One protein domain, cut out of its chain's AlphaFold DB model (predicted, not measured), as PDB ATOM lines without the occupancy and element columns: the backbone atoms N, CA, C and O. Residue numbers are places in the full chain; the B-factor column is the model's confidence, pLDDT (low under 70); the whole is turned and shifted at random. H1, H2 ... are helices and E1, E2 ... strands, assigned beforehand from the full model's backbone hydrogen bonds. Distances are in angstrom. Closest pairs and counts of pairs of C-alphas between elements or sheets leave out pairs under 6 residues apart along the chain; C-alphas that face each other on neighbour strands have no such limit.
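Overview. This is residues 4 to 125 of the 127 residues of an uncharacterized protein of Bdellovibrio sp. KM01 (UniProt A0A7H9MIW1). A twisted sheet of five strands has the last part of one very long helix, H1, packed along one face, while the first part of H1, residues 4 to 22, sticks out far beyond the sheet as a straight arm. The short helix H2 follows where H1 ends and sits near one end of the strands, and a long link without named elements, residues 78 to 92, joins E2 to E3. The printed part has 122 residues, with two named helices and five named strands in the order H1 H2 E1 E2 E3 E4 E5; the sheet's order is E2 E1 E3 E4 E5, antiparallel throughout, and the class is mixed, helices and strands. The whole is loose, with a radius of gyration of the C-alphas of 19.9 A, and spans 72 by 25 by 22 A, the arm making much of the length.

Along the chain. The sheet holds E1, residues 62 to 68, 18.7 A long; E2, residues 73 to 77, 12.8 A; E3, residues 93 to 100, 22.7 A; E4, residues 106 to 114, 25.9 A; and E5, residues 117 to 124, 20.2 A, which ends at C-alpha 124 (22.867, 12.790, -6.822). H1, residues 4 to 46, measures 63.7 A, from C-alpha 4 at (45.803, -10.097, -46.364) to C-alpha 46 at (9.899, 6.334, 3.563). H2 is residues 50 to 54.

Arrangement. The sheet is twisted, with E2 and E5 as edge strands. E1 and E2 form a hairpin, with N 66 and O 75 2.8 A apart, within hydrogen-bond range. E1 and E3 are antiparallel at 168 degrees, with N 96 and O 65 at 2.8 A. E3, E4 and E5 form a meander, each strand the antiparallel neighbour of the one before; N 99 and O 107 are 2.7 A apart, and N 110 and O 122 2.8 A. H1 is on the sheet at a height over the sheet of 9.0 A, two layers with the helix on one face. It lies over E4, only just not over E5 as well, and runs along the strands, at 2 degrees to E4 on the local plane. The closest C-alphas of H1 and E5 are those of Cys 41 and Ala 121, 5.5 A apart. H1 touches H2 with residues 40 to 44 alone, the closest C-alphas being those of Val 44 and Val 53, 6.3 A apart. H2 only grazes the sheet, with residues 50 to 51. In H1 and H2 every O i to N i+4 pair is within hydrogen-bond range.

Size, cuts and confidence. The C-alphas farthest apart, those of Thr 4 and Asn 115, are 72.5 A apart. Without residues 4 to 22, which stand free, the body spans 44 by 26 by 22 A. The printed part has no cut, and the link from E2 to E3 is long. Mean pLDDT of the printed part is 70.6; residues 47 to 91, 100 to 105, 116 to 117 and 125 are under 70.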
ATOM      1  N   THR A   4      45.388 -11.013 -47.435       81.12
ATOM      2  CA  THR A   4      45.803 -10.097 -46.364       81.12
ATOM      3  C   THR A   4      44.709  -9.089 -46.004       81.12
ATOM      4  O   THR A   4      44.456  -8.845 -44.830       81.12
ATOM      5  N   LEU A   5      43.985  -8.563 -47.000       83.25
ATOM      6  CA  LEU A   5      42.908  -7.590 -46.781       83.25
ATOM      7  C   LEU A   5      41.695  -8.224 -46.076       83.25
ATOM      8  O   LEU A   5      41.038  -7.575 -45.268       83.25
ATOM      9  N   LYS A   6      41.420  -9.509 -46.347       82.88
ATOM     10  CA  LYS A   6      40.351 -10.263 -45.671       82.88
ATOM     11  C   LYS A   6      40.671 -10.513 -44.197       82.88
ATOM     12  O   LYS A   6      39.787 -10.380 -43.361       82.88
ATOM     13  N   VAL A   7      41.927 -10.836 -43.883       86.00
ATOM     14  CA  VAL A   7      42.373 -11.065 -42.498       86.00
ATOM     15  C   VAL A   7      42.332  -9.769 -41.690       86.00
ATOM     16  O   VAL A   7      41.776  -9.763 -40.598       86.00
ATOM     17  N   ILE A   8      42.837  -8.659 -42.241       87.56
ATOM     18  CA  ILE A   8      42.794  -7.350 -41.568       87.56
ATOM     19  C   ILE A   8      41.344  -6.933 -41.288       87.56
ATOM     20  O   ILE A   8      41.029  -6.529 -40.172       87.56
ATOM     21  N   SER A   9      40.449  -7.099 -42.266       88.75
ATOM     22  CA  SER A   9      39.022  -6.801 -42.099       88.75
ATOM     23  C   SER A   9      38.368  -7.652 -41.000       88.75
ATOM     24  O   SER A   9      37.664  -7.118 -40.145       88.75
ATOM     25  N   ALA A  10      38.661  -8.956 -40.952       86.94
ATOM     26  CA  ALA A  10      38.129  -9.847 -39.921       86.94
ATOM     27  C   ALA A  10      38.624  -9.480 -38.510       86.94
ATOM     28  O   ALA A  10      37.832  -9.455 -37.570       86.94
ATOM     29  N   VAL A  11      39.909  -9.147 -38.356       90.75
ATOM     30  CA  VAL A  11      40.476  -8.716 -37.065       90.75
ATOM     31  C   VAL A  11      39.847  -7.401 -36.604       90.75
ATOM     32  O   VAL A  11      39.474  -7.273 -35.438       90.75
ATOM     33  N   PHE A  12      39.670  -6.444 -37.518       91.50
ATOM     34  CA  PHE A  12      39.045  -5.161 -37.205       91.50
ATOM     35  C   PHE A  12      37.582  -5.330 -36.774       91.50
ATOM     36  O   PHE A  12      37.141  -4.699 -35.815       91.50
ATOM     37  N   LEU A  13      36.848  -6.237 -37.429       92.06
ATOM     38  CA  LEU A  13      35.473  -6.575 -37.068       92.06
ATOM     39  C   LEU A  13      35.387  -7.197 -35.665       92.06
ATOM     40  O   LEU A  13      34.528  -6.805 -34.879       92.06
ATOM     41  N   ILE A  14      36.289  -8.123 -35.325       91.25
ATOM     42  CA  ILE A  14      36.328  -8.750 -33.993       91.25
ATOM     43  C   ILE A  14      36.616  -7.701 -32.912       91.25
ATOM     44  O   ILE A  14      35.909  -7.653 -31.906       91.25
ATOM     45  N   LEU A  15      37.599  -6.822 -33.134       91.31
ATOM     46  CA  LEU A  15      37.917  -5.723 -32.216       91.31
ATOM     47  C   LEU A  15      36.709  -4.806 -31.990       91.31
ATOM     48  O   LEU A  15      36.356  -4.532 -30.844       91.31
ATOM     49  N   LEU A  16      36.027  -4.399 -33.063       91.31
ATOM     50  CA  LEU A  16      34.805  -3.594 -32.980       91.31
ATOM     51  C   LEU A  16      33.718  -4.278 -32.145       91.31
ATOM     52  O   LEU A  16      33.166  -3.652 -31.240       91.31
ATOM     53  N   ILE A  17      33.447  -5.561 -32.399       89.75
ATOM     54  CA  ILE A  17      32.430  -6.328 -31.667       89.75
ATOM     55  C   ILE A  17      32.787  -6.424 -30.181       89.75
ATOM     56  O   ILE A  17      31.941  -6.163 -29.330       89.75
ATOM     57  N   THR A  18      34.039  -6.750 -29.848       87.75
ATOM     58  CA  THR A  18      34.470  -6.830 -28.440       87.75
ATOM     59  C   THR A  18      34.368  -5.485 -27.720       87.75
ATOM     60  O   THR A  18      33.948  -5.445 -26.565       87.75
ATOM     61  N   CYS A  19      34.669  -4.380 -28.409       86.00
ATOM     62  CA  CYS A  19      34.521  -3.034 -27.862       86.00
ATOM     63  C   CYS A  19      33.045  -2.693 -27.594       86.00
ATOM     64  O   CYS A  19      32.703  -2.255 -26.497       86.00
ATOM     65  N   LEU A  20      32.150  -2.985 -28.545       87.69
ATOM     66  CA  LEU A  20      30.699  -2.804 -28.396       87.69
ATOM     67  C   LEU A  20      30.124  -3.612 -27.221       87.69
ATOM     68  O   LEU A  20      29.340  -3.082 -26.432       87.69
ATOM     69  N   ILE A  21      30.537  -4.873 -27.064       83.94
ATOM     70  CA  ILE A  21      30.127  -5.716 -25.927       83.94
ATOM     71  C   ILE A  21      30.628  -5.124 -24.600       83.94
ATOM     72  O   ILE A  21      29.884  -5.083 -23.623       83.94
ATOM     73  N   GLY A  22      31.866  -4.625 -24.559       78.44
ATOM     74  CA  GLY A  22      32.417  -3.972 -23.370       78.44
ATOM     75  C   GLY A  22      31.639  -2.717 -22.965       78.44
ATOM     76  O   GLY A  22      31.280  -2.566 -21.799       78.44
ATOM     77  N   VAL A  23      31.330  -1.840 -23.927       79.62
ATOM     78  CA  VAL A  23      30.566  -0.604 -23.683       79.62
ATOM     79  C   VAL A  23      29.151  -0.918 -23.198       79.62
ATOM     80  O   VAL A  23      28.728  -0.398 -22.168       79.62
ATOM     81  N   THR A  24      28.446  -1.821 -23.884       79.75
ATOM     82  CA  THR A  24      27.082  -2.219 -23.498       79.75
ATOM     83  C   THR A  24      27.031  -2.873 -22.118       79.75
ATOM     84  O   THR A  24      26.117  -2.600 -21.342       79.75
ATOM     85  N   TYR A  25      28.028  -3.686 -21.758       77.88
ATOM     86  CA  TYR A  25      28.127  -4.257 -20.415       77.88
ATOM     87  C   TYR A  25      28.249  -3.172 -19.332       77.88
ATOM     88  O   TYR A  25      27.530  -3.217 -18.331       77.88
ATOM     89  N   LEU A  26      29.123  -2.181 -19.538       75.00
ATOM     90  CA  LEU A  26      29.306  -1.065 -18.602       75.00
ATOM     91  C   LEU A  26      28.040  -0.206 -18.474       75.00
ATOM     92  O   LEU A  26      27.700   0.234 -17.374       75.00
ATOM     93  N   GLU A  27      27.321  -0.001 -19.576       77.81
ATOM     94  CA  GLU A  27      26.059   0.737 -19.598       77.81
ATOM     95  C   GLU A  27      24.963   0.006 -18.805       77.81
ATOM     96  O   GLU A  27      24.305   0.607 -17.953       77.81
ATOM     97  N   ILE A  28      24.827  -1.313 -18.987       75.56
ATOM     98  CA  ILE A  28      23.890  -2.146 -18.215       75.56
ATOM     99  C   ILE A  28      24.220  -2.111 -16.718       75.56
ATOM    100  O   ILE A  28      23.309  -1.972 -15.897       75.56
ATOM    101  N   GLU A  29      25.498  -2.235 -16.340       72.50
ATOM    102  CA  GLU A  29      25.901  -2.096 -14.936       72.50
ATOM    103  C   GLU A  29      25.520  -0.714 -14.391       72.50
ATOM    104  O   GLU A  29      24.896  -0.632 -13.335       72.50
ATOM    105  N   SER A  30      25.805   0.359 -15.132       74.19
ATOM    106  CA  SER A  30      25.455   1.727 -14.733       74.19
ATOM    107  C   SER A  30      23.948   1.896 -14.494       74.19
ATOM    108  O   SER A  30      23.529   2.405 -13.450       74.19
ATOM    109  N   HIS A  31      23.107   1.376 -15.396       79.75
ATOM    110  CA  HIS A  31      21.648   1.406 -15.253       79.75
ATOM    111  C   HIS A  31      21.148   0.653 -14.018       79.75
ATOM    112  O   HIS A  31      20.286   1.162 -13.295       79.75
ATOM    113  N   LYS A  32      21.694  -0.536 -13.742       75.19
ATOM    114  CA  LYS A  32      21.339  -1.309 -12.541       75.19
ATOM    115  C   LYS A  32      21.677  -0.541 -11.269       75.19
ATOM    116  O   LYS A  32      20.875  -0.496 -10.341       75.19
ATOM    117  N   VAL A  33      22.834   0.113 -11.244       73.25
ATOM    118  CA  VAL A  33      23.298   0.886 -10.086       73.25
ATOM    119  C   VAL A  33      22.455   2.124  -9.883       73.25
ATOM    120  O   VAL A  33      22.091   2.421  -8.752       73.25
ATOM    121  N   LYS A  34      22.094   2.818 -10.966       81.12
ATOM    122  CA  LYS A  34      21.157   3.939 -10.912       81.12
ATOM    123  C   LYS A  34      19.823   3.513 -10.306       81.12
ATOM    124  O   LYS A  34      19.319   4.198  -9.421       81.12
ATOM    125  N   SER A  35      19.272   2.391 -10.776       81.62
ATOM    126  CA  SER A  35      18.014   1.839 -10.263       81.62
ATOM    127  C   SER A  35      18.121   1.546  -8.771       81.62
ATOM    128  O   SER A  35      17.290   2.008  -7.998       81.62
ATOM    129  N   TYR A  36      19.186   0.858  -8.359       77.06
ATOM    130  CA  TYR A  36      19.412   0.516  -6.960       77.06
ATOM    131  C   TYR A  36      19.621   1.753  -6.075       77.06
ATOM    132  O   TYR A  36      19.053   1.855  -4.992       77.06
ATOM    133  N   ALA A  37      20.415   2.722  -6.535       77.44
ATOM    134  CA  ALA A  37      20.650   3.965  -5.815       77.44
ATOM    135  C   ALA A  37      19.357   4.779  -5.668       77.44
ATOM    136  O   ALA A  37      19.111   5.351  -4.606       77.44
ATOM    137  N   GLY A  38      18.517   4.800  -6.706       81.56
ATOM    138  CA  GLY A  38      17.193   5.416  -6.674       81.56
ATOM    139  C   GLY A  38      16.254   4.734  -5.686       81.56
ATOM    140  O   GLY A  38      15.675   5.418  -4.845       81.56
ATOM    141  N   GLU A  39      16.159   3.404  -5.743       80.25
ATOM    142  CA  GLU A  39      15.351   2.606  -4.817       80.25
ATOM    143  C   GLU A  39      15.797   2.830  -3.372       80.25
ATOM    144  O   GLU A  39      14.983   3.216  -2.541       80.25
ATOM    145  N   PHE A  40      17.100   2.736  -3.089       78.81
ATOM    146  CA  PHE A  40      17.641   3.028  -1.764       78.81
ATOM    147  C   PHE A  40      17.251   4.428  -1.284       78.81
ATOM    148  O   PHE A  40      16.759   4.587  -0.170       78.81
ATOM    149  N   CYS A  41      17.450   5.451  -2.117       80.12
ATOM    150  CA  CYS A  41      17.170   6.826  -1.717       80.12
ATOM    151  C   CYS A  41      15.670   7.060  -1.471       80.12
ATOM    152  O   CYS A  41      15.293   7.825  -0.584       80.12
ATOM    153  N   GLN A  42      14.800   6.365  -2.206       82.81
ATOM    154  CA  GLN A  42      13.363   6.359  -1.944       82.81
ATOM    155  C   GLN A  42      13.020   5.618  -0.649       82.81
ATOM    156  O   GLN A  42      12.291   6.166   0.174       82.81
ATOM    157  N   THR A  43      13.574   4.424  -0.422       77.25
ATOM    158  CA  THR A  43      13.349   3.659   0.811       77.25
ATOM    159  C   THR A  43      13.774   4.457   2.036       77.25
ATOM    160  O   THR A  43      13.022   4.511   2.999       77.25
ATOM    161  N   VAL A  44      14.915   5.152   1.984       75.88
ATOM    162  CA  VAL A  44      15.369   6.021   3.079       75.88
ATOM    163  C   VAL A  44      14.385   7.163   3.362       75.88
ATOM    164  O   VAL A  44      14.177   7.504   4.521       75.88
ATOM    165  N   ASN A  45      13.747   7.743   2.343       75.44
ATOM    166  CA  ASN A  45      12.721   8.772   2.553       75.44
ATOM    167  C   ASN A  45      11.453   8.235   3.238       75.44
ATOM    168  O   ASN A  45      10.777   8.987   3.937       75.44
ATOM    169  N   VAL A  46      11.110   6.964   3.013       71.69
ATOM    170  CA  VAL A  46       9.899   6.334   3.563       71.69
ATOM    171  C   VAL A  46      10.158   5.763   4.959       71.69
ATOM    172  O   VAL A  46       9.366   5.964   5.879       71.69
ATOM    173  N   GLU A  47      11.279   5.073   5.141       64.88
ATOM    174  CA  GLU A  47      11.705   4.506   6.417       64.88
ATOM    175  C   GLU A  47      12.469   5.568   7.224       64.88
ATOM    176  O   GLU A  47      13.651   5.835   7.011       64.88
ATOM    177  N   GLN A  48      11.775   6.183   8.186       63.19
ATOM    178  CA  GLN A  48      12.331   7.242   9.044       63.19
ATOM    179  C   GLN A  48      13.485   6.760   9.938       63.19
ATOM    180  O   GLN A  48      14.310   7.571  10.372       63.19
ATOM    181  N   GLU A  49      13.542   5.453  10.212       64.50
ATOM    182  CA  GLU A  49      14.605   4.807  10.977       64.50
ATOM    183  C   GLU A  49      15.689   4.273  10.044       64.50
ATOM    184  O   GLU A  49      15.636   3.159   9.522       64.50
ATOM    185  N   LEU A  50      16.730   5.079   9.878       63.34
ATOM    186  CA  LEU A  50      17.856   4.780   9.004       63.34
ATOM    187  C   LEU A  50      18.579   3.440   9.316       63.34
ATOM    188  O   LEU A  50      18.994   2.781   8.362       63.34
ATOM    189  N   PRO A  51      18.666   2.934  10.571       62.56
ATOM    190  CA  PRO A  51      19.194   1.589  10.843       62.56
ATOM    191  C   PRO A  51      18.467   0.453  10.106       62.56
ATOM    192  O   PRO A  51      19.116  -0.494   9.656       62.56
ATOM    193  N   ALA A  52      17.140   0.549   9.947       63.69
ATOM    194  CA  ALA A  52      16.326  -0.486   9.309       63.69
ATOM    195  C   ALA A  52      16.617  -0.598   7.804       63.69
ATOM    196  O   ALA A  52      16.729  -1.703   7.265       63.69
ATOM    197  N   VAL A  53      16.840   0.545   7.149       64.38
ATOM    198  CA  VAL A  53      17.183   0.609   5.724       64.38
ATOM    199  C   VAL A  53      18.589   0.079   5.480       64.38
ATOM    200  O   VAL A  53      18.829  -0.701   4.559       64.38
ATOM    201  N   LEU A  54      19.540   0.480   6.330       62.91
ATOM    202  CA  LEU A  54      20.948   0.128   6.168       62.91
ATOM    203  C   LEU A  54      21.219  -1.369   6.388       62.91
ATOM    204  O   LEU A  54      22.157  -1.895   5.790       62.91
ATOM    205  N   GLY A  55      20.404  -2.058   7.194       58.03
ATOM    206  CA  GLY A  55      20.515  -3.501   7.444       58.03
ATOM    207  C   GLY A  55      20.124  -4.397   6.259       58.03
ATOM    208  O   GLY A  55      20.536  -5.558   6.210       58.03
ATOM    209  N   LYS A  56      19.378  -3.867   5.278       57.59
ATOM    210  CA  LYS A  56      18.928  -4.594   4.072       57.59
ATOM    211  C   LYS A  56      19.988  -4.658   2.964       57.59
ATOM    212  O   LYS A  56      19.768  -5.255   1.916       57.59
ATOM    213  N   ILE A  57      21.145  -4.043   3.186       55.84
ATOM    214  CA  ILE A  57      22.148  -3.769   2.161       55.84
ATOM    215  C   ILE A  57      23.377  -4.632   2.439       55.84
ATOM    216  O   ILE A  57      24.273  -4.220   3.173       55.84
ATOM    217  N   ARG A  58      23.403  -5.856   1.899       49.16
ATOM    218  CA  ARG A  58      24.495  -6.812   2.158       49.16
ATOM    219  C   ARG A  58      25.520  -6.954   1.026       49.16
ATOM    220  O   ARG A  58      26.655  -7.294   1.329       49.16
ATOM    221  N   ASP A  59      25.194  -6.584  -0.218       47.41
ATOM    222  CA  ASP A  59      25.982  -7.033  -1.387       47.41
ATOM    223  C   ASP A  59      26.509  -5.929  -2.331       47.41
ATOM    224  O   ASP A  59      26.830  -6.199  -3.487       47.41
ATOM    225  N   ILE A  60      26.621  -4.671  -1.885       48.66
ATOM    226  CA  ILE A  60      27.101  -3.558  -2.734       48.66
ATOM    227  C   ILE A  60      28.273  -2.829  -2.067       48.66
ATOM    228  O   ILE A  60      28.298  -2.632  -0.855       48.66
ATOM    229  N   VAL A  61      29.278  -2.444  -2.862       48.19
ATOM    230  CA  VAL A  61      30.447  -1.686  -2.393       48.19
ATOM    231  C   VAL A  61      30.046  -0.222  -2.209       48.19
ATOM    232  O   VAL A  61      29.838   0.501  -3.182       48.19
ATOM    233  N   PHE A  62      29.938   0.218  -0.957       56.00
ATOM    234  CA  PHE A  62      29.656   1.613  -0.609       56.00
ATOM    235  C   PHE A  62      30.929   2.373  -0.258       56.00
ATOM    236  O   PHE A  62      31.873   1.811   0.271       56.00
ATOM    237  N   TYR A  63      30.930   3.683  -0.442       50.00
ATOM    238  CA  TYR A  63      31.740   4.560   0.402       50.00
ATOM    239  C   TYR A  63      30.750   5.456   1.134       50.00
ATOM    240  O   TYR A  63      29.942   6.124   0.487       50.00
ATOM    241  N   ARG A  64      30.732   5.413   2.470       57.78
ATOM    242  CA  ARG A  64      29.836   6.262   3.262       57.78
ATOM    243  C   ARG A  64      30.646   7.356   3.926       57.78
ATOM    244  O   ARG A  64      31.575   7.076   4.680       57.78
ATOM    245  N   VAL A  65      30.280   8.597   3.647       54.81
ATOM    246  CA  VAL A  65      30.868   9.775   4.283       54.81
ATOM    247  C   VAL A  65      29.782  10.432   5.122       54.81
ATOM    248  O   VAL A  65      28.718  10.767   4.612       54.81
ATOM    249  N   PHE A  66      30.050  10.596   6.409       58.19
ATOM    250  CA  PHE A  66      29.179  11.243   7.377       58.19
ATOM    251  C   PHE A  66      29.783  12.583   7.759       58.19
ATOM    252  O   PHE A  66      30.957  12.669   8.131       58.19
ATOM    253  N   VAL A  67      28.951  13.613   7.720       55.81
ATOM    254  CA  VAL A  67      29.272  14.934   8.240       55.81
ATOM    255  C   VAL A  67      28.291  15.218   9.368       55.81
ATOM    256  O   VAL A  67      27.117  15.481   9.109       55.81
ATOM    257  N   ASP A  68      28.758  15.104  10.613       57.91
ATOM    258  CA  ASP A  68      27.989  15.520  11.787       57.91
ATOM    259  C   ASP A  68      28.251  17.009  12.026       57.91
ATOM    260  O   ASP A  68      29.288  17.408  12.567       57.91
ATOM    261  N   GLU A  69      27.302  17.832  11.587       56.00
ATOM    262  CA  GLU A  69      27.367  19.291  11.705       56.00
ATOM    263  C   GLU A  69      27.160  19.765  13.153       56.00
ATOM    264  O   GLU A  69      27.567  20.873  13.493       56.00
ATOM    265  N   SER A  70      26.579  18.932  14.028       57.16
ATOM    266  CA  SER A  70      26.355  19.283  15.437       57.16
ATOM    267  C   SER A  70      27.603  19.131  16.302       57.16
ATOM    268  O   SER A  70      27.790  19.891  17.248       57.16
ATOM    269  N   ASN A  71      28.479  18.190  15.945       57.81
ATOM    270  CA  ASN A  71      29.714  17.918  16.683       57.81
ATOM    271  C   ASN A  71      30.990  18.323  15.928       57.81
ATOM    272  O   ASN A  71      32.088  18.120  16.447       57.81
ATOM    273  N   GLY A  72      30.868  18.841  14.700       55.59
ATOM    274  CA  GLY A  72      32.003  19.202  13.843       55.59
ATOM    275  C   GLY A  72      32.901  18.014  13.469       55.59
ATOM    276  O   GLY A  72      34.071  18.205  13.140       55.59
ATOM    277  N   LYS A  73      32.388  16.780  13.569       53.88
ATOM    278  CA  LYS A  73      33.144  15.542  13.337       53.88
ATOM    279  C   LYS A  73      32.773  14.923  11.993       53.88
ATOM    280  O   LYS A  73      31.601  14.819  11.637       53.88
ATOM    281  N   TYR A  74      33.793  14.450  11.283       53.66
ATOM    282  CA  TYR A  74      33.663  13.738  10.016       53.66
ATOM    283  C   TYR A  74      33.943  12.257  10.254       53.66
ATOM    284  O   TYR A  74      34.991  11.910  10.799       53.66
ATOM    285  N   TRP A  75      33.028  11.387   9.837       55.25
ATOM    286  CA  TRP A  75      33.225   9.941   9.918       55.25
ATOM    287  C   TRP A  75      33.173   9.362   8.511       55.25
ATOM    288  O   TRP A  75      32.243   9.627   7.758       55.25
ATOM    289  N   VAL A  76      34.168   8.569   8.131       53.91
ATOM    290  CA  VAL A  76      34.144   7.819   6.870       53.91
ATOM    291  C   VAL A  76      33.975   6.356   7.241       53.91
ATOM    292  O   VAL A  76      34.873   5.770   7.839       53.91
ATOM    293  N   ILE A  77      32.820   5.771   6.920       54.66
ATOM    294  CA  ILE A  77      32.579   4.343   7.148       54.66
ATOM    295  C   ILE A  77      32.815   3.613   5.831       54.66
ATOM    296  O   ILE A  77      32.138   3.836   4.823       54.66
ATOM    297  N   ILE A  78      33.811   2.735   5.868       49.44
ATOM    298  CA  ILE A  78      34.202   1.860   4.768       49.44
ATOM    299  C   ILE A  78      33.480   0.514   4.970       49.44
ATOM    300  O   ILE A  78      33.401   0.043   6.107       49.44
ATOM    301  N   PRO A  79      32.919  -0.117   3.922       48.69
ATOM    302  CA  PRO A  79      32.150  -1.350   4.058       48.69
ATOM    303  C   PRO A  79      32.958  -2.482   4.690       48.69
ATOM    304  O   PRO A  79      34.154  -2.612   4.443       48.69
ATOM    305  N   GLY A  80      32.271  -3.343   5.446       50.88
ATOM    306  CA  GLY A  80      32.839  -4.568   6.021       50.88
ATOM    307  C   GLY A  80      33.229  -4.481   7.498       50.88
ATOM    308  O   GLY A  80      33.615  -5.494   8.071       50.88
ATOM    309  N   LYS A  81      33.097  -3.312   8.138       50.97
ATOM    310  CA  LYS A  81      33.370  -3.126   9.570       50.97
ATOM    311  C   LYS A  81      32.192  -2.392  10.223       50.97
ATOM    312  O   LYS A  81      32.030  -1.198  10.015       50.97
ATOM    313  N   ASP A  82      31.321  -3.147  10.889       54.69
ATOM    314  CA  ASP A  82      30.231  -2.709  11.784       54.69
ATOM    315  C   ASP A  82      29.520  -1.385  11.449       54.69
ATOM    316  O   ASP A  82      29.581  -0.375  12.143       54.69
ATOM    317  N   ILE A  83      28.757  -1.439  10.360       53.97
ATOM    318  CA  ILE A  83      28.054  -0.309   9.742       53.97
ATOM    319  C   ILE A  83      26.836   0.164  10.566       53.97
ATOM    320  O   ILE A  83      26.420   1.317  10.451       53.97
ATOM    321  N   ALA A  84      26.238  -0.716  11.374       55.59
ATOM    322  CA  ALA A  84      25.010  -0.424  12.119       55.59
ATOM    323  C   ALA A  84      25.270   0.228  13.490       55.59
ATOM    324  O   ALA A  84      24.489   1.073  13.921       55.59
ATOM    325  N   SER A  85      26.373  -0.116  14.165       56.72
ATOM    326  CA  SER A  85      26.634   0.319  15.544       56.72
ATOM    327  C   SER A  85      27.020   1.792  15.658       56.72
ATOM    328  O   SER A  85      26.684   2.440  16.648       56.72
ATOM    329  N   ASP A  86      27.694   2.344  14.648       57.53
ATOM    330  CA  ASP A  86      28.100   3.755  14.656       57.53
ATOM    331  C   ASP A  86      26.988   4.701  14.197       57.53
ATOM    332  O   ASP A  86      27.045   5.900  14.473       57.53
ATOM    333  N   PHE A  87      25.930   4.171  13.579       58.56
ATOM    334  CA  PHE A  87      24.824   4.980  13.083       58.56
ATOM    335  C   PHE A  87      24.029   5.648  14.217       58.56
ATOM    336  O   PHE A  87      23.622   6.802  14.097       58.56
ATOM    337  N   HIS A  88      23.866   4.970  15.357       60.00
ATOM    338  CA  HIS A  88      23.151   5.514  16.520       60.00
ATOM    339  C   HIS A  88      23.803   6.771  17.118       60.00
ATOM    340  O   HIS A  88      23.165   7.486  17.885       60.00
ATOM    341  N   LYS A  89      25.063   7.056  16.767       59.03
ATOM    342  CA  LYS A  89      25.781   8.262  17.198       59.03
ATOM    343  C   LYS A  89      25.487   9.469  16.303       59.03
ATOM    344  O   LYS A  89      25.869  10.582  16.652       59.03
ATOM    345  N   PHE A  90      24.824   9.265  15.163       63.97
ATOM    346  CA  PHE A  90      24.497  10.325  14.220       63.97
ATOM    347  C   PHE A  90      23.167  10.981  14.604       63.97
ATOM    348  O   PHE A  90      22.088  10.402  14.455       63.97
ATOM    349  N   VAL A  91      23.250  12.197  15.143       65.25
ATOM    350  CA  VAL A  91      22.077  12.939  15.625       65.25
ATOM    351  C   VAL A  91      21.609  13.953  14.588       65.25
ATOM    352  O   VAL A  91      20.424  13.977  14.262       65.25
ATOM    353  N   ASN A  92      22.519  14.753  14.032       73.75
ATOM    354  CA  ASN A  92      22.207  15.768  13.027       73.75
ATOM    355  C   ASN A  92      23.311  15.838  11.968       73.75
ATOM    356  O   ASN A  92      24.491  15.739  12.295       73.75
ATOM    357  N   GLY A  93      22.934  16.077  10.713       73.75
ATOM    358  CA  GLY A  93      23.884  16.372   9.643       73.75
ATOM    359  C   GLY A  93      23.532  15.709   8.320       73.75
ATOM    360  O   GLY A  93      22.379  15.350   8.065       73.75
ATOM    361  N   LYS A  94      24.543  15.545   7.465       74.31
ATOM    362  CA  LYS A  94      24.402  14.945   6.134       74.31
ATOM    363  C   LYS A  94      25.229  13.670   6.023       74.31
ATOM    364  O   LYS A  94      26.420  13.654   6.324       74.31
ATOM    365  N   MET A  95      24.592  12.601   5.560       74.56
ATOM    366  CA  MET A  95      25.229  11.335   5.211       74.56
ATOM    367  C   MET A  95      25.205  11.162   3.696       74.56
ATOM    368  O   MET A  95      24.140  11.137   3.091       74.56
ATOM    369  N   THR A  96      26.366  10.980   3.080       75.69
ATOM    370  CA  THR A  96      26.479  10.661   1.657       75.69
ATOM    371  C   THR A  96      26.800   9.186   1.494       75.69
ATOM    372  O   THR A  96      27.839   8.706   1.951       75.69
ATOM    373  N   VAL A  97      25.909   8.466   0.821       74.69
ATOM    374  CA  VAL A  97      26.074   7.058   0.462       74.69
ATOM    375  C   VAL A  97      26.446   6.984  -1.008       74.69
ATOM    376  O   VAL A  97      25.608   7.262  -1.858       74.69
ATOM    377  N   VAL A  98      27.692   6.622  -1.312       73.88
ATOM    378  CA  VAL A  98      28.192   6.516  -2.690       73.88
ATOM    379  C   VAL A  98      28.058   5.081  -3.189       73.88
ATOM    380  O   VAL A  98      28.532   4.147  -2.542       73.88
ATOM    381  N   PHE A  99      27.460   4.930  -4.365       73.38
ATOM    382  CA  PHE A  99      27.303   3.700  -5.128       73.38
ATOM    383  C   PHE A  99      28.312   3.718  -6.270       73.38
ATOM    384  O   PHE A  99      28.212   4.532  -7.197       73.38
ATOM    385  N   ARG A 100      29.295   2.822  -6.199       63.75
ATOM    386  CA  ARG A 100      30.323   2.680  -7.228       63.75
ATOM    387  C   ARG A 100      30.288   1.275  -7.802       63.75
ATOM    388  O   ARG A 100      30.150   0.303  -7.065       63.75
ATOM    389  N   THR A 101      30.451   1.176  -9.115       64.56
ATOM    390  CA  THR A 101      30.660  -0.107  -9.799       64.56
ATOM    391  C   THR A 101      31.928  -0.090 -10.623       64.56
ATOM    392  O   THR A 101      32.774   0.786 -10.444       64.56
ATOM    393  N   LYS A 102      32.093  -1.104 -11.477       63.22
ATOM    394  CA  LYS A 102      33.177  -1.155 -12.454       63.22
ATOM    395  C   LYS A 102      32.988  -0.096 -13.546       63.22
ATOM    396  O   LYS A 102      33.971   0.282 -14.176       63.22
ATOM    397  N   SER A 103      31.764   0.409 -13.734       64.25
ATOM    398  CA  SER A 103      31.505   1.618 -14.519       64.25
ATOM    399  C   SER A 103      32.165   2.850 -13.876       64.25
ATOM    400  O   SER A 103      32.167   2.970 -12.647       64.25
ATOM    401  N   PRO A 104      32.706   3.795 -14.673       66.50
ATOM    402  CA  PRO A 104      33.206   5.071 -14.156       66.50
ATOM    403  C   PRO A 104      32.096   5.940 -13.545       66.50
ATOM    404  O   PRO A 104      32.398   6.850 -12.776       66.50
ATOM    405  N   THR A 105      30.826   5.658 -13.852       69.88
ATOM    406  CA  THR A 105      29.685   6.405 -13.322       69.88
ATOM    407  C   THR A 105      29.480   6.114 -11.837       69.88
ATOM    408  O   THR A 105      29.350   4.964 -11.409       69.88
ATOM    409  N   THR A 106      29.386   7.180 -11.045       72.56
ATOM    410  CA  THR A 106      29.060   7.109  -9.620       72.56
ATOM    411  C   THR A 106      27.691   7.708  -9.354       72.56
ATOM    412  O   THR A 106      27.386   8.809  -9.816       72.56
ATOM    413  N   TYR A 107      26.903   7.022  -8.535       76.44
ATOM    414  CA  TYR A 107      25.673   7.563  -7.970       76.44
ATOM    415  C   TYR A 107      25.872   7.771  -6.477       76.44
ATOM    416  O   TYR A 107      26.672   7.089  -5.849       76.44
ATOM    417  N   SER A 108      25.184   8.736  -5.892       80.81
ATOM    418  CA  SER A 108      25.263   9.053  -4.472       80.81
ATOM    419  C   SER A 108      23.874   9.371  -3.948       80.81
ATOM    420  O   SER A 108      23.134  10.098  -4.589       80.81
ATOM    421  N   CYS A 109      23.498   8.868  -2.783       80.50
ATOM    422  CA  CYS A 109      22.302   9.324  -2.084       80.50
ATOM    423  C   CYS A 109      22.746  10.159  -0.883       80.50
ATOM    424  O   CYS A 109      23.456   9.659  -0.007       80.50
ATOM    425  N   VAL A 110      22.370  11.436  -0.870       83.88
ATOM    426  CA  VAL A 110      22.626  12.354   0.243       83.88
ATOM    427  C   VAL A 110      21.416  12.362   1.150       83.88
ATOM    428  O   VAL A 110      20.316  12.685   0.714       83.88
ATOM    429  N   ILE A 111      21.633  12.017   2.407       80.56
ATOM    430  CA  ILE A 111      20.610  11.824   3.418       80.56
ATOM    431  C   ILE A 111      20.807  12.879   4.495       80.56
ATOM    432  O   ILE A 111      21.834  12.923   5.167       80.56
ATOM    433  N   GLU A 112      19.814  13.738   4.644       80.75
ATOM    434  CA  GLU A 112      19.719  14.726   5.706       80.75
ATOM    435  C   GLU A 112      19.076  14.069   6.925       80.75
ATOM    436  O   GLU A 112      17.962  13.538   6.854       80.75
ATOM    437  N   VAL A 113      19.789  14.109   8.046       76.38
ATOM    438  CA  VAL A 113      19.343  13.555   9.322       76.38
ATOM    439  C   VAL A 113      19.155  14.694  10.306       76.38
ATOM    440  O   VAL A 113      20.020  15.560  10.447       76.38
ATOM    441  N   GLN A 114      18.025  14.673  11.003       77.56
ATOM    442  CA  GLN A 114      17.755  15.579  12.107       77.56
ATOM    443  C   GLN A 114      17.135  14.796  13.261       77.56
ATOM    444  O   GLN A 114      16.174  14.054  13.058       77.56
ATOM    445  N   ASN A 115      17.661  14.977  14.471       76.12
ATOM    446  CA  ASN A 115      17.258  14.244  15.673       76.12
ATOM    447  C   ASN A 115      17.236  12.719  15.454       76.12
ATOM    448  O   ASN A 115      16.256  12.048  15.779       76.12
ATOM    449  N   SER A 116      18.293  12.187  14.831       68.56
ATOM    450  CA  SER A 116      18.472  10.764  14.495       68.56
ATOM    451  C   SER A 116      17.428  10.177  13.535       68.56
ATOM    452  O   SER A 116      17.392   8.962  13.341       68.56
ATOM    453  N   ARG A 117      16.595  11.014  12.902       69.88
ATOM    454  CA  ARG A 117      15.610  10.600  11.896       69.88
ATOM    455  C   ARG A 117      15.968  11.139  10.527       69.88
ATOM    456  O   ARG A 117      16.408  12.284  10.396       69.88
ATOM    457  N   THR A 118      15.707  10.336   9.503       73.31
ATOM    458  CA  THR A 118      15.774  10.821   8.126       73.31
ATOM    459  C   THR A 118      14.758  11.942   7.926       73.31
ATOM    460  O   THR A 118      13.572  11.781   8.213       73.31
ATOM    461  N   ARG A 119      15.216  13.080   7.402       79.81
ATOM    462  CA  ARG A 119      14.352  14.171   6.929       79.81
ATOM    463  C   ARG A 119      14.138  14.119   5.431       79.81
ATOM    464  O   ARG A 119      13.026  14.345   4.963       79.81
ATOM    465  N   LYS A 120      15.218  13.866   4.700       83.06
ATOM    466  CA  LYS A 120      15.229  13.866   3.246       83.06
ATOM    467  C   LYS A 120      16.401  13.045   2.744       83.06
ATOM    468  O   LYS A 120      17.487  13.104   3.302       83.06
ATOM    469  N   ALA A 121      16.195  12.344   1.649       80.44
ATOM    470  CA  ALA A 121      17.211  11.645   0.899       80.44
ATOM    471  C   ALA A 121      17.116  12.073  -0.567       80.44
ATOM    472  O   ALA A 121      16.046  12.026  -1.176       80.44
ATOM    473  N   THR A 122      18.229  12.549  -1.117       84.25
ATOM    474  CA  THR A 122      18.323  13.082  -2.477       84.25
ATOM    475  C   THR A 122      19.342  12.277  -3.262       84.25
ATOM    476  O   THR A 122      20.506  12.188  -2.871       84.25
ATOM    477  N   LEU A 123      18.912  11.703  -4.385       81.31
ATOM    478  CA  LEU A 123      19.815  11.037  -5.312       81.31
ATOM    479  C   LEU A 123      20.590  12.096  -6.106       81.31
ATOM    480  O   LEU A 123      19.999  12.928  -6.790       81.31
ATOM    481  N   LEU A 124      21.910  12.040  -6.024       82.69
ATOM    482  CA  LEU A 124      22.867  12.790  -6.822       82.69
ATOM    483  C   LEU A 124      23.596  11.813  -7.751       82.69
ATOM    484  O   LEU A 124      24.098  10.789  -7.300       82.69
ATOM    485  N   GLY A 125      23.687  12.107  -9.044       69.38
ATOM    486  CA  GLY A 125      24.501  11.308  -9.966       69.38
ATOM    487  C   GLY A 125      23.954  11.243 -11.387       69.38
ATOM    488  O   GLY A 125      22.744  11.158 -11.600       69.38
TER     489      GLY A 125